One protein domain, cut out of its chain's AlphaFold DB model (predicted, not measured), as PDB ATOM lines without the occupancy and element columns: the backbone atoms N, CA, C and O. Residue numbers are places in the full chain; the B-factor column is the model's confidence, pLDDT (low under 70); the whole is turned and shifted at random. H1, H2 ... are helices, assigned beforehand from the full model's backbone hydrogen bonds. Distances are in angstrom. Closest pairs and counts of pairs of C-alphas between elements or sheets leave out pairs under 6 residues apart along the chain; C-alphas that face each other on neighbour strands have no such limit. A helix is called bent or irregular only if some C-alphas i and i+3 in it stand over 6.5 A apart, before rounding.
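Overview. This is residues 2 to 92 of the 105 residues of an uncharacterized protein of Methanosphaera sp. rholeuAM130 (UniProt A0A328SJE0). Two long helices, H3 and H5, run side by side in opposite directions as a long pair, with the short H4 in the turn that joins them at one end. Toward the other end the short H2 packs on both, and H1 slants away from H5, touching it with residues 10 to 11 alone. The printed part has 91 residues with five named helices, H1 to H5 in order, and no named strand; the class is all helix. It is loose, with a radius of gyration of the C-alphas of 16.2 A, and elongated, spanning 52 by 27 by 16 A.

Arrangement. The hub is H5, residues 62 to 91, which touches three helices. It touches H3, residues 26 to 49, at a shallow tilt of 17 degrees, opposite ways; their closest C-alphas, of Asn 43 and Tyr 67, are 6.4 A apart. With residues 75 to 86 alone it touches H2, residues 15 to 22, the same way at a shallow tilt of 17 degrees; the closest C-alphas, of Gly 19 and Thr 82, are 5.6 A apart. H2 and H3 form a helical hairpin, closest at the C-alphas of Gly 17 and Phe 29, 5.1 A apart. H1, residues 2 to 13, touches H5 at a steep tilt of 43 degrees, closest at the C-alphas of Ile 10 and Tyr 83, 6.8 A apart. H4, residues 55 to 60, is close to but not clearly touching H5, at 73 degrees, about perpendicular; the closest C-alphas, of Ile 59 and His 65, are 7.4 A apart. Every O i to N i+4 pair is within hydrogen-bond range in H1, H3, H4 and H5, but 2 of 4 in H2, which is irregular: C-alphas 16 and 19 are 8.2 A apart.

Along the chain. H5 is 43.4 A long, from C-alpha 62 at (-3.752, 46.738, 47.575) to C-alpha 91 at (-40.061, 28.124, 32.821). H3 is 34.5 A long, H1 16.3 A, H2 12.2 A and H4 8.3 A. H1 begins at C-alpha 2, (-32.563, 16.779, 38.496).

Size, cuts and confidence. The C-alphas farthest apart, of Pro 54 and Asn 92, are 53.2 A apart. The printed part has no cut, and its four links are tight. Residues 2 to 17 have pLDDT under 70; the mean of the printed part is 77.5.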
ATOM      1  N   THR A   2     -32.759  15.827  39.614       42.56
ATOM      2  CA  THR A   2     -32.563  16.779  38.496       42.56
ATOM      3  C   THR A   2     -31.830  18.073  38.885       42.56
ATOM      4  O   THR A   2     -31.014  18.573  38.119       42.56
ATOM      5  N   ILE A   3     -32.075  18.588  40.096       47.72
ATOM      6  CA  ILE A   3     -31.504  19.856  40.593       47.72
ATOM      7  C   ILE A   3     -29.985  19.746  40.816       47.72
ATOM      8  O   ILE A   3     -29.233  20.634  40.425       47.72
ATOM      9  N   THR A   4     -29.523  18.624  41.370       42.16
ATOM     10  CA  THR A   4     -28.103  18.372  41.669       42.16
ATOM     11  C   THR A   4     -27.278  18.180  40.392       42.16
ATOM     12  O   THR A   4     -26.150  18.656  40.295       42.16
ATOM     13  N   TYR A   5     -27.864  17.538  39.373       42.00
ATOM     14  CA  TYR A   5     -27.241  17.398  38.054       42.00
ATOM     15  C   TYR A   5     -27.125  18.753  37.339       42.00
ATOM     16  O   TYR A   5     -26.086  19.036  36.745       42.00
ATOM     17  N   TYR A   6     -28.147  19.613  37.461       46.28
ATOM     18  CA  TYR A   6     -28.138  20.992  36.960       46.28
ATOM     19  C   TYR A   6     -27.084  21.856  37.653       46.28
ATOM     20  O   TYR A   6     -26.330  22.534  36.968       46.28
ATOM     21  N   GLN A   7     -26.971  21.807  38.984       46.31
ATOM     22  CA  GLN A   7     -25.922  22.532  39.712       46.31
ATOM     23  C   GLN A   7     -24.522  22.129  39.238       46.31
ATOM     24  O   GLN A   7     -23.722  23.000  38.917       46.31
ATOM     25  N   ASN A   8     -24.250  20.829  39.091       43.56
ATOM     26  CA  ASN A   8     -22.946  20.352  38.623       43.56
ATOM     27  C   ASN A   8     -22.664  20.718  37.154       43.56
ATOM     28  O   ASN A   8     -21.535  21.066  36.815       43.56
ATOM     29  N   THR A   9     -23.675  20.711  36.276       49.06
ATOM     30  CA  THR A   9     -23.488  21.177  34.889       49.06
ATOM     31  C   THR A   9     -23.390  22.693  34.783       49.06
ATOM     32  O   THR A   9     -22.662  23.172  33.924       49.06
ATOM     33  N   ILE A  10     -24.069  23.457  35.638       50.12
ATOM     34  CA  ILE A  10     -23.966  24.919  35.679       50.12
ATOM     35  C   ILE A  10     -22.584  25.329  36.176       50.12
ATOM     36  O   ILE A  10     -21.958  26.144  35.513       50.12
ATOM     37  N   VAL A  11     -22.076  24.720  37.253       50.53
ATOM     38  CA  VAL A  11     -20.733  24.995  37.800       50.53
ATOM     39  C   VAL A  11     -19.632  24.663  36.785       50.53
ATOM     40  O   VAL A  11     -18.671  25.415  36.660       50.53
ATOM     41  N   ALA A  12     -19.790  23.593  35.998       46.09
ATOM     42  CA  ALA A  12     -18.844  23.247  34.935       46.09
ATOM     43  C   ALA A  12     -18.961  24.137  33.676       46.09
ATOM     44  O   ALA A  12     -18.006  24.245  32.910       46.09
ATOM     45  N   ARG A  13     -20.123  24.765  33.430       51.41
ATOM     46  CA  ARG A  13     -20.414  25.563  32.217       51.41
ATOM     47  C   ARG A  13     -20.334  27.074  32.437       51.41
ATOM     48  O   ARG A  13     -20.415  27.826  31.472       51.41
ATOM     49  N   SER A  14     -20.215  27.536  33.676       53.19
ATOM     50  CA  SER A  14     -20.276  28.954  34.044       53.19
ATOM     51  C   SER A  14     -18.939  29.690  33.953       53.19
ATOM     52  O   SER A  14     -18.905  30.906  34.141       53.19
ATOM     53  N   LEU A  15     -17.851  29.002  33.598       57.16
ATOM     54  CA  LEU A  15     -16.580  29.653  33.293       57.16
ATOM     55  C   LEU A  15     -16.751  30.583  32.078       57.16
ATOM     56  O   LEU A  15     -17.048  30.142  30.967       57.16
ATOM     57  N   ASN A  16     -16.580  31.886  32.311       59.97
ATOM     58  CA  ASN A  16     -16.526  32.945  31.295       59.97
ATOM     59  C   ASN A  16     -17.758  33.064  30.376       59.97
ATOM     60  O   ASN A  16     -17.639  33.451  29.215       59.97
ATOM     61  N   GLY A  17     -18.956  32.747  30.880       60.00
ATOM     62  CA  GLY A  17     -20.215  32.987  30.161       60.00
ATOM     63  C   GLY A  17     -20.613  31.912  29.144       60.00
ATOM     64  O   GLY A  17     -21.636  32.055  28.470       60.00
ATOM     65  N   LEU A  18     -19.870  30.802  29.051       73.69
ATOM     66  CA  LEU A  18     -20.194  29.667  28.171       73.69
ATOM     67  C   LEU A  18     -21.604  29.105  28.416       73.69
ATOM     68  O   LEU A  18     -22.280  28.667  27.487       73.69
ATOM     69  N   GLY A  19     -22.105  29.168  29.647       75.25
ATOM     70  CA  GLY A  19     -23.465  28.749  29.967       75.25
ATOM     71  C   GLY A  19     -24.536  29.547  29.217       75.25
ATOM     72  O   GLY A  19     -25.524  28.969  28.762       75.25
ATOM     73  N   ASN A  20     -24.306  30.839  28.973       82.06
ATOM     74  CA  ASN A  20     -25.217  31.656  28.178       82.06
ATOM     75  C   ASN A  20     -25.127  31.368  26.677       82.06
ATOM     76  O   ASN A  20     -26.147  31.441  25.991       82.06
ATOM     77  N   TYR A  21     -23.978  30.909  26.176       82.69
ATOM     78  CA  TYR A  21     -23.893  30.351  24.825       82.69
ATOM     79  C   TYR A  21     -24.825  29.132  24.667       82.69
ATOM     80  O   TYR A  21     -25.633  29.085  23.738       82.69
ATOM     81  N   PHE A  22     -24.833  28.200  25.631       80.69
ATOM     82  CA  PHE A  22     -25.759  27.050  25.634       80.69
ATOM     83  C   PHE A  22     -27.233  27.438  25.856       80.69
ATOM     84  O   PHE A  22     -28.152  26.756  25.383       80.69
ATOM     85  N   ASN A  23     -27.489  28.561  26.528       79.62
ATOM     86  CA  ASN A  23     -28.829  29.144  26.622       79.62
ATOM     87  C   ASN A  23     -29.292  29.799  25.307       79.62
ATOM     88  O   ASN A  23     -30.439  30.228  25.232       79.62
ATOM     89  N   LYS A  24     -28.464  29.782  24.249       84.12
ATOM     90  CA  LYS A  24     -28.674  30.508  22.991       84.12
ATOM     91  C   LYS A  24     -28.748  32.019  23.222       84.12
ATOM     92  O   LYS A  24     -29.576  32.659  22.604       84.12
ATOM     93  N   LEU A  25     -27.930  32.579  24.110       85.75
ATOM     94  CA  LEU A  25     -27.810  34.019  24.368       85.75
ATOM     95  C   LEU A  25     -26.431  34.509  23.911       85.75
ATOM     96  O   LEU A  25     -25.537  34.749  24.723       85.75
ATOM     97  N   GLN A  26     -26.240  34.622  22.594       87.06
ATOM     98  CA  GLN A  26     -24.917  34.842  21.993       87.06
ATOM     99  C   GLN A  26     -24.349  36.228  22.313       87.06
ATOM    100  O   GLN A  26     -23.181  36.335  22.683       87.06
ATOM    101  N   LYS A  27     -25.174  37.283  22.243       86.88
ATOM    102  CA  LYS A  27     -24.742  38.644  22.602       86.88
ATOM    103  C   LYS A  27     -24.321  38.729  24.071       86.88
ATOM    104  O   LYS A  27     -23.274  39.288  24.380       86.88
ATOM    105  N   ARG A  28     -25.098  38.125  24.977       88.19
ATOM    106  CA  ARG A  28     -24.793  38.097  26.418       88.19
ATOM    107  C   ARG A  28     -23.513  37.315  26.713       88.19
ATOM    108  O   ARG A  28     -22.693  37.785  27.494       88.19
ATOM    109  N   PHE A  29     -23.314  36.180  26.039       86.88
ATOM    110  CA  PHE A  29     -22.053  35.440  26.078       86.88
ATOM    111  C   PHE A  29     -20.873  36.315  25.638       86.88
ATOM    112  O   PHE A  29     -19.897  36.395  26.368       86.88
ATOM    113  N   LEU A  30     -20.972  37.007  24.498       87.81
ATOM    114  CA  LEU A  30     -19.903  37.884  24.002       87.81
ATOM    115  C   LEU A  30     -19.535  38.960  25.027       87.81
ATOM    116  O   LEU A  30     -18.358  39.125  25.335       87.81
ATOM    117  N   PHE A  31     -20.525  39.641  25.609       88.06
ATOM    118  CA  PHE A  31     -20.274  40.620  26.670       88.06
ATOM    119  C   PHE A  31     -19.568  39.997  27.876       88.06
ATOM    120  O   PHE A  31     -18.578  40.546  28.360       88.06
ATOM    121  N   GLN A  32     -20.038  38.839  28.341       87.81
ATOM    122  CA  GLN A  32     -19.430  38.150  29.478       87.81
ATOM    123  C   GLN A  32     -18.005  37.671  29.182       87.81
ATOM    124  O   GLN A  32     -17.114  37.735  30.032       87.81
ATOM    125  N   PHE A  33     -17.772  37.220  27.957       86.19
ATOM    126  CA  PHE A  33     -16.466  36.795  27.502       86.19
ATOM    127  C   PHE A  33     -15.492  37.975  27.438       86.19
ATOM    128  O   PHE A  33     -14.403  37.888  27.996       86.19
ATOM    129  N   PHE A  34     -15.887  39.104  26.839       89.19
ATOM    130  CA  PHE A  34     -15.023  40.284  26.736       89.19
ATOM    131  C   PHE A  34     -14.689  40.893  28.095       89.19
ATOM    132  O   PHE A  34     -13.526  41.208  28.338       89.19
ATOM    133  N   ILE A  35     -15.663  41.022  29.002       87.88
ATOM    134  CA  ILE A  35     -15.389  41.525  30.356       87.88
ATOM    135  C   ILE A  35     -14.441  40.566  31.092       87.88
ATOM    136  O   ILE A  35     -13.461  41.012  31.686       87.88
ATOM    137  N   GLY A  36     -14.678  39.252  30.999       85.00
ATOM    138  CA  GLY A  36     -13.797  38.246  31.598       85.00
ATOM    139  C   GLY A  36     -12.374  38.294  31.034       85.00
ATOM    140  O   GLY A  36     -11.407  38.235  31.793       85.00
ATOM    141  N   LEU A  37     -12.236  38.474  29.719       85.94
ATOM    142  CA  LEU A  37     -10.946  38.609  29.046       85.94
ATOM    143  C   LEU A  37     -10.192  39.857  29.524       85.94
ATOM    144  O   LEU A  37      -9.026  39.750  29.891       85.94
ATOM    145  N   ILE A  38     -10.858  41.017  29.572       88.88
ATOM    146  CA  ILE A  38     -10.261  42.278  30.040       88.88
ATOM    147  C   ILE A  38      -9.751  42.124  31.473       88.88
ATOM    148  O   ILE A  38      -8.594  42.435  31.751       88.88
ATOM    149  N   LEU A  39     -10.582  41.602  32.378       85.50
ATOM    150  CA  LEU A  39     -10.186  41.434  33.774       85.50
ATOM    151  C   LEU A  39      -9.035  40.425  33.931       85.50
ATOM    152  O   LEU A  39      -8.141  40.645  34.747       85.50
ATOM    153  N   THR A  40      -9.005  39.369  33.112       82.81
ATOM    154  CA  THR A  40      -7.907  38.388  33.094       82.81
ATOM    155  C   THR A  40      -6.598  39.018  32.623       82.81
ATOM    156  O   THR A  40      -5.566  38.809  33.254       82.81
ATOM    157  N   VAL A  41      -6.625  39.820  31.553       84.81
ATOM    158  CA  VAL A  41      -5.438  40.529  31.044       84.81
ATOM    159  C   VAL A  41      -4.898  41.497  32.091       84.81
ATOM    160  O   VAL A  41      -3.691  41.532  32.325       84.81
ATOM    161  N   ILE A  42      -5.779  42.252  32.753       85.00
ATOM    162  CA  ILE A  42      -5.365  43.180  33.805       85.00
ATOM    163  C   ILE A  42      -4.758  42.417  34.988       85.00
ATOM    164  O   ILE A  42      -3.680  42.777  35.458       85.00
ATOM    165  N   ASN A  43      -5.403  41.339  35.445       81.12
ATOM    166  CA  ASN A  43      -4.870  40.506  36.519       81.12
ATOM    167  C   ASN A  43      -3.490  39.937  36.152       81.12
ATOM    168  O   ASN A  43      -2.552  40.087  36.929       81.12
ATOM    169  N   PHE A  44      -3.338  39.386  34.945       82.81
ATOM    170  CA  PHE A  44      -2.061  38.878  34.447       82.81
ATOM    171  C   PHE A  44      -0.981  39.962  34.416       82.81
ATOM    172  O   PHE A  44       0.136  39.717  34.863       82.81
ATOM    173  N   TYR A  45      -1.309  41.172  33.954       85.50
ATOM    174  CA  TYR A  45      -0.386  42.304  33.978       85.50
ATOM    175  C   TYR A  45       0.083  42.622  35.405       85.50
ATOM    176  O   TYR A  45       1.284  42.716  35.642       85.50
ATOM    177  N   PHE A  46      -0.836  42.714  36.372       81.25
ATOM    178  CA  PHE A  46      -0.479  42.970  37.771       81.25
ATOM    179  C   PHE A  46       0.346  41.845  38.392       81.25
ATOM    180  O   PHE A  46       1.286  42.123  39.130       81.25
ATOM    181  N   VAL A  47       0.029  40.589  38.087       80.62
ATOM    182  CA  VAL A  47       0.824  39.440  38.531       80.62
ATOM    183  C   VAL A  47       2.227  39.505  37.930       80.62
ATOM    184  O   VAL A  47       3.203  39.320  38.648       80.62
ATOM    185  N   HIS A  48       2.342  39.828  36.641       84.62
ATOM    186  CA  HIS A  48       3.615  39.876  35.929       84.62
ATOM    187  C   HIS A  48       4.546  40.978  36.451       84.62
ATOM    188  O   HIS A  48       5.703  40.698  36.755       84.62
ATOM    189  N   ILE A  49       4.055  42.212  36.614       84.69
ATOM    190  CA  ILE A  49       4.892  43.328  37.097       84.69
ATOM    191  C   ILE A  49       5.353  43.138  38.549       84.69
ATOM    192  O   ILE A  49       6.387  43.670  38.938       84.69
ATOM    193  N   ASN A  50       4.593  42.380  39.344       81.31
ATOM    194  CA  ASN A  50       4.885  42.122  40.752       81.31
ATOM    195  C   ASN A  50       5.512  40.734  40.978       81.31
ATOM    196  O   ASN A  50       5.731  40.352  42.121       81.31
ATOM    197  N   TRP A  51       5.824  39.979  39.916       80.56
ATOM    198  CA  TRP A  51       6.271  38.582  40.012       80.56
ATOM    199  C   TRP A  51       7.575  38.405  40.799       80.56
ATOM    200  O   TRP A  51       7.806  37.366  41.410       80.56
ATOM    201  N   ASN A  52       8.428  39.430  40.787       83.06
ATOM    202  CA  ASN A  52       9.712  39.419  41.482       83.06
ATOM    203  C   ASN A  52       9.620  39.905  42.938       83.06
ATOM    204  O   ASN A  52      10.645  39.935  43.618       83.06
ATOM    205  N   LEU A  53       8.438  40.317  43.409       81.50
ATOM    206  CA  LEU A  53       8.262  40.729  44.798       81.50
ATOM    207  C   LEU A  53       8.278  39.509  45.734       81.50
ATOM    208  O   LEU A  53       7.770  38.443  45.371       81.50
ATOM    209  N   PRO A  54       8.799  39.660  46.965       85.25
ATOM    210  CA  PRO A  54       8.576  38.691  48.029       85.25
ATOM    211  C   PRO A  54       7.076  38.428  48.200       85.25
ATOM    212  O   PRO A  54       6.260  39.343  48.094       85.25
ATOM    213  N   PHE A  55       6.703  37.186  48.505       78.56
ATOM    214  CA  PHE A  55       5.297  36.777  48.610       78.56
ATOM    215  C   PHE A  55       4.467  37.658  49.563       78.56
ATOM    216  O   PHE A  55       3.311  37.956  49.270       78.56
ATOM    217  N   GLU A  56       5.061  38.117  50.669       80.00
ATOM    218  CA  GLU A  56       4.405  39.005  51.637       80.00
ATOM    219  C   GLU A  56       4.069  40.381  51.043       80.00
ATOM    220  O   GLU A  56       2.982  40.906  51.271       80.00
ATOM    221  N   GLU A  57       4.954  40.936  50.213       78.88
ATOM    222  CA  GLU A  57       4.729  42.207  49.513       78.88
ATOM    223  C   GLU A  57       3.762  42.037  48.334       78.88
ATOM    224  O   GLU A  57       2.927  42.905  48.068       78.88
ATOM    225  N   PHE A  58       3.823  40.887  47.657       76.44
ATOM    226  CA  PHE A  58       2.903  40.527  46.582       76.44
ATOM    227  C   PHE A  58       1.458  40.412  47.086       76.44
ATOM    228  O   PHE A  58       0.546  41.002  46.504       76.44
ATOM    229  N   ILE A  59       1.244  39.694  48.194       74.69
ATOM    230  CA  ILE A  59      -0.067  39.597  48.845       74.69
ATOM    231  C   ILE A  59      -0.464  40.934  49.467       74.69
ATOM    232  O   ILE A  59      -1.617  41.324  49.343       74.69
ATOM    233  N   GLY A  60       0.463  41.674  50.075       73.88
ATOM    234  CA  GLY A  60       0.172  42.973  50.686       73.88
ATOM    235  C   GLY A  60      -0.233  44.076  49.699       73.88
ATOM    236  O   GLY A  60      -0.708  45.131  50.116       73.88
ATOM    237  N   SER A  61      -0.074  43.857  48.391       78.38
ATOM    238  CA  SER A  61      -0.410  44.843  47.367       78.38
ATOM    239  C   SER A  61      -1.920  45.074  47.255       78.38
ATOM    240  O   SER A  61      -2.674  44.252  46.718       78.38
ATOM    241  N   THR A  62      -2.360  46.266  47.670       80.12
ATOM    242  CA  THR A  62      -3.752  46.738  47.575       80.12
ATOM    243  C   THR A  62      -4.330  46.586  46.165       80.12
ATOM    244  O   THR A  62      -5.494  46.224  46.008       80.12
ATOM    245  N   ASN A  63      -3.517  46.805  45.127       79.44
ATOM    246  CA  ASN A  63      -3.954  46.678  43.735       79.44
ATOM    247  C   ASN A  63      -4.304  45.226  43.390       79.44
ATOM    248  O   ASN A  63      -5.393  44.965  42.880       79.44
ATOM    249  N   ILE A  64      -3.426  44.272  43.715       78.50
ATOM    250  CA  ILE A  64      -3.666  42.842  43.458       78.50
ATOM    251  C   ILE A  64      -4.923  42.378  44.202       78.50
ATOM    252  O   ILE A  64      -5.750  41.663  43.631       78.50
ATOM    253  N   HIS A  65      -5.117  42.834  45.440       81.38
ATOM    254  CA  HIS A  65      -6.316  42.537  46.224       81.38
ATOM    255  C   HIS A  65      -7.596  43.082  45.589       81.38
ATOM    256  O   HIS A  65      -8.549  42.324  45.399       81.38
ATOM    257  N   ILE A  66      -7.619  44.359  45.195       84.56
ATOM    258  CA  ILE A  66      -8.787  44.965  44.539       84.56
ATOM    259  C   ILE A  66      -9.143  44.201  43.258       84.56
ATOM    260  O   ILE A  66     -10.307  43.858  43.050       84.56
ATOM    261  N   TYR A  67      -8.154  43.872  42.423       81.00
ATOM    262  CA  TYR A  67      -8.399  43.122  41.189       81.00
ATOM    263  C   TYR A  67      -8.856  41.687  41.442       81.00
ATOM    264  O   TYR A  67      -9.710  41.184  40.714       81.00
ATOM    265  N   THR A  68      -8.345  41.038  42.485       79.38
ATOM    266  CA  THR A  68      -8.789  39.695  42.884       79.38
ATOM    267  C   THR A  68     -10.242  39.714  43.362       79.38
ATOM    268  O   THR A  68     -11.037  38.858  42.962       79.38
ATOM    269  N   ILE A  69     -10.631  40.721  44.149       86.38
ATOM    270  CA  ILE A  69     -12.020  40.919  44.588       86.38
ATOM    271  C   ILE A  69     -12.930  41.193  43.387       86.38
ATOM    272  O   ILE A  69     -13.990  40.574  43.278       86.38
ATOM    273  N   LEU A  70     -12.518  42.060  42.455       86.62
ATOM    274  CA  LEU A  70     -13.268  42.343  41.226       86.62
ATOM    275  C   LEU A  70     -13.455  41.082  40.374       86.62
ATOM    276  O   LEU A  70     -14.577  40.788  39.967       86.62
ATOM    277  N   MET A  71     -12.391  40.305  40.163       82.88
ATOM    278  CA  MET A  71     -12.436  39.036  39.426       82.88
ATOM    279  C   MET A  71     -13.385  38.027  40.071       82.88
ATOM    280  O   MET A  71     -14.198  37.404  39.386       82.88
ATOM    281  N   THR A  72     -13.310  37.887  41.394       83.19
ATOM    282  CA  THR A  72     -14.162  36.965  42.153       83.19
ATOM    283  C   THR A  72     -15.624  37.398  42.080       83.19
ATOM    284  O   THR A  72     -16.494  36.595  41.753       83.19
ATOM    285  N   THR A  73     -15.894  38.685  42.301       88.75
ATOM    286  CA  THR A  73     -17.244  39.265  42.228       88.75
ATOM    287  C   THR A  73     -17.843  39.086  40.838       88.75
ATOM    288  O   THR A  73     -18.984  38.649  40.699       88.75
ATOM    289  N   TYR A  74     -17.056  39.367  39.798       86.75
ATOM    290  CA  TYR A  74     -17.470  39.178  38.416       86.75
ATOM    291  C   TYR A  74     -17.770  37.708  38.103       86.75
ATOM    292  O   TYR A  74     -18.800  37.396  37.510       86.75
ATOM    293  N   SER A  75     -16.917  36.790  38.561       82.19
ATOM    294  CA  SER A  75     -17.115  35.350  38.371       82.19
ATOM    295  C   SER A  75     -18.412  34.869  39.026       82.19
ATOM    296  O   SER A  75     -19.214  34.192  38.382       82.19
ATOM    297  N   VAL A  76     -18.672  35.279  40.273       85.62
ATOM    298  CA  VAL A  76     -19.930  34.983  40.982       85.62
ATOM    299  C   VAL A  76     -21.131  35.553  40.225       85.62
ATOM    300  O   VAL A  76     -22.137  34.861  40.060       85.62
ATOM    301  N   TYR A  77     -21.018  36.777  39.706       87.62
ATOM    302  CA  TYR A  77     -22.071  37.401  38.912       87.62
ATOM    303  C   TYR A  77     -22.380  36.618  37.628       87.62
ATOM    304  O   TYR A  77     -23.544  36.348  37.351       87.62
ATOM    305  N   VAL A  78     -21.365  36.194  36.868       84.81
ATOM    306  CA  VAL A  78     -21.552  35.411  35.632       84.81
ATOM    307  C   VAL A  78     -22.188  34.048  35.916       84.81
ATOM    308  O   VAL A  78     -23.059  33.605  35.160       84.81
ATOM    309  N   ILE A  79     -21.803  33.391  37.015       84.38
ATOM    310  CA  ILE A  79     -22.424  32.137  37.463       84.38
ATOM    311  C   ILE A  79     -23.905  32.364  37.778       84.38
ATOM    312  O   ILE A  79     -24.761  31.635  37.275       84.38
ATOM    313  N   TYR A  80     -24.209  33.386  38.578       86.50
ATOM    314  CA  TYR A  80     -25.576  33.734  38.962       86.50
ATOM    315  C   TYR A  80     -26.444  34.088  37.749       86.50
ATOM    316  O   TYR A  80     -27.571  33.611  37.611       86.50
ATOM    317  N   ASP A  81     -25.895  34.872  36.830       86.88
ATOM    318  CA  ASP A  81     -26.545  35.266  35.591       86.88
ATOM    319  C   ASP A  81     -26.883  34.066  34.698       86.88
ATOM    320  O   ASP A  81     -28.008  33.928  34.213       86.88
ATOM    321  N   THR A  82     -25.915  33.164  34.534       85.56
ATOM    322  CA  THR A  82     -26.081  31.915  33.788       85.56
ATOM    323  C   THR A  82     -27.165  31.044  34.418       85.56
ATOM    324  O   THR A  82     -28.022  30.521  33.705       85.56
ATOM    325  N   TYR A  83     -27.144  30.907  35.748       85.06
ATOM    326  CA  TYR A  83     -28.149  30.166  36.505       85.06
ATOM    327  C   TYR A  83     -29.552  30.724  36.261       85.06
ATOM    328  O   TYR A  83     -30.450  29.969  35.884       85.06
ATOM    329  N   LEU A  84     -29.735  32.041  36.408       86.38
ATOM    330  CA  LEU A  84     -31.017  32.688  36.150       86.38
ATOM    331  C   LEU A  84     -31.467  32.466  34.708       86.38
ATOM    332  O   LEU A  84     -32.592  32.041  34.479       86.38
ATOM    333  N   CYS A  85     -30.598  32.686  33.722       84.75
ATOM    334  CA  CYS A  85     -30.972  32.475  32.327       84.75
ATOM    335  C   CYS A  85     -31.400  31.023  32.069       84.75
ATOM    336  O   CYS A  85     -32.407  30.780  31.407       84.75
ATOM    337  N   SER A  86     -30.694  30.047  32.639       84.19
ATOM    338  CA  SER A  86     -31.087  28.643  32.530       84.19
ATOM    339  C   SER A  86     -32.428  28.354  33.210       84.19
ATOM    340  O   SER A  86     -33.219  27.589  32.659       84.19
ATOM    341  N   LEU A  87     -32.715  28.977  34.355       85.25
ATOM    342  CA  LEU A  87     -33.989  28.840  35.062       85.25
ATOM    343  C   LEU A  87     -35.156  29.404  34.236       85.25
ATOM    344  O   LEU A  87     -36.137  28.706  33.994       85.25
ATOM    345  N   TYR A  88     -35.012  30.628  33.729       87.19
ATOM    346  CA  TYR A  88     -36.027  31.307  32.916       87.19
ATOM    347  C   TYR A  88     -36.307  30.559  31.609       87.19
ATOM    348  O   TYR A  88     -37.458  30.411  31.208       87.19
ATOM    349  N   LYS A  89     -35.269  29.981  30.992       84.56
ATOM    350  CA  LYS A  89     -35.421  29.091  29.836       84.56
ATOM    351  C   LYS A  89     -36.264  27.851  30.156       84.56
ATOM    352  O   LYS A  89     -37.009  27.400  29.292       84.56
ATOM    353  N   CYS A  90     -36.154  27.296  31.365       83.81
ATOM    354  CA  CYS A  90     -36.940  26.126  31.774       83.81
ATOM    355  C   CYS A  90     -38.415  26.472  32.011       83.81
ATOM    356  O   CYS A  90     -39.281  25.682  31.652       83.81
ATOM    357  N   TYR A  91     -38.694  27.648  32.578       88.25
ATOM    358  CA  TYR A  91     -40.061  28.124  32.821       88.25
ATOM    359  C   TYR A  91     -40.687  28.861  31.629       88.25
ATOM    360  O   TYR A  91     -41.836  29.281  31.707       88.25
ATOM    361  N   ASN A  92     -39.962  28.979  30.511       85.38
ATOM    362  CA  ASN A  92     -40.383  29.710  29.315       85.38
ATOM    363  C   ASN A  92     -40.729  31.188  29.597       85.38
ATOM    364  O   ASN A  92     -41.649  31.757  29.011       85.38
TER     365      ASN A  92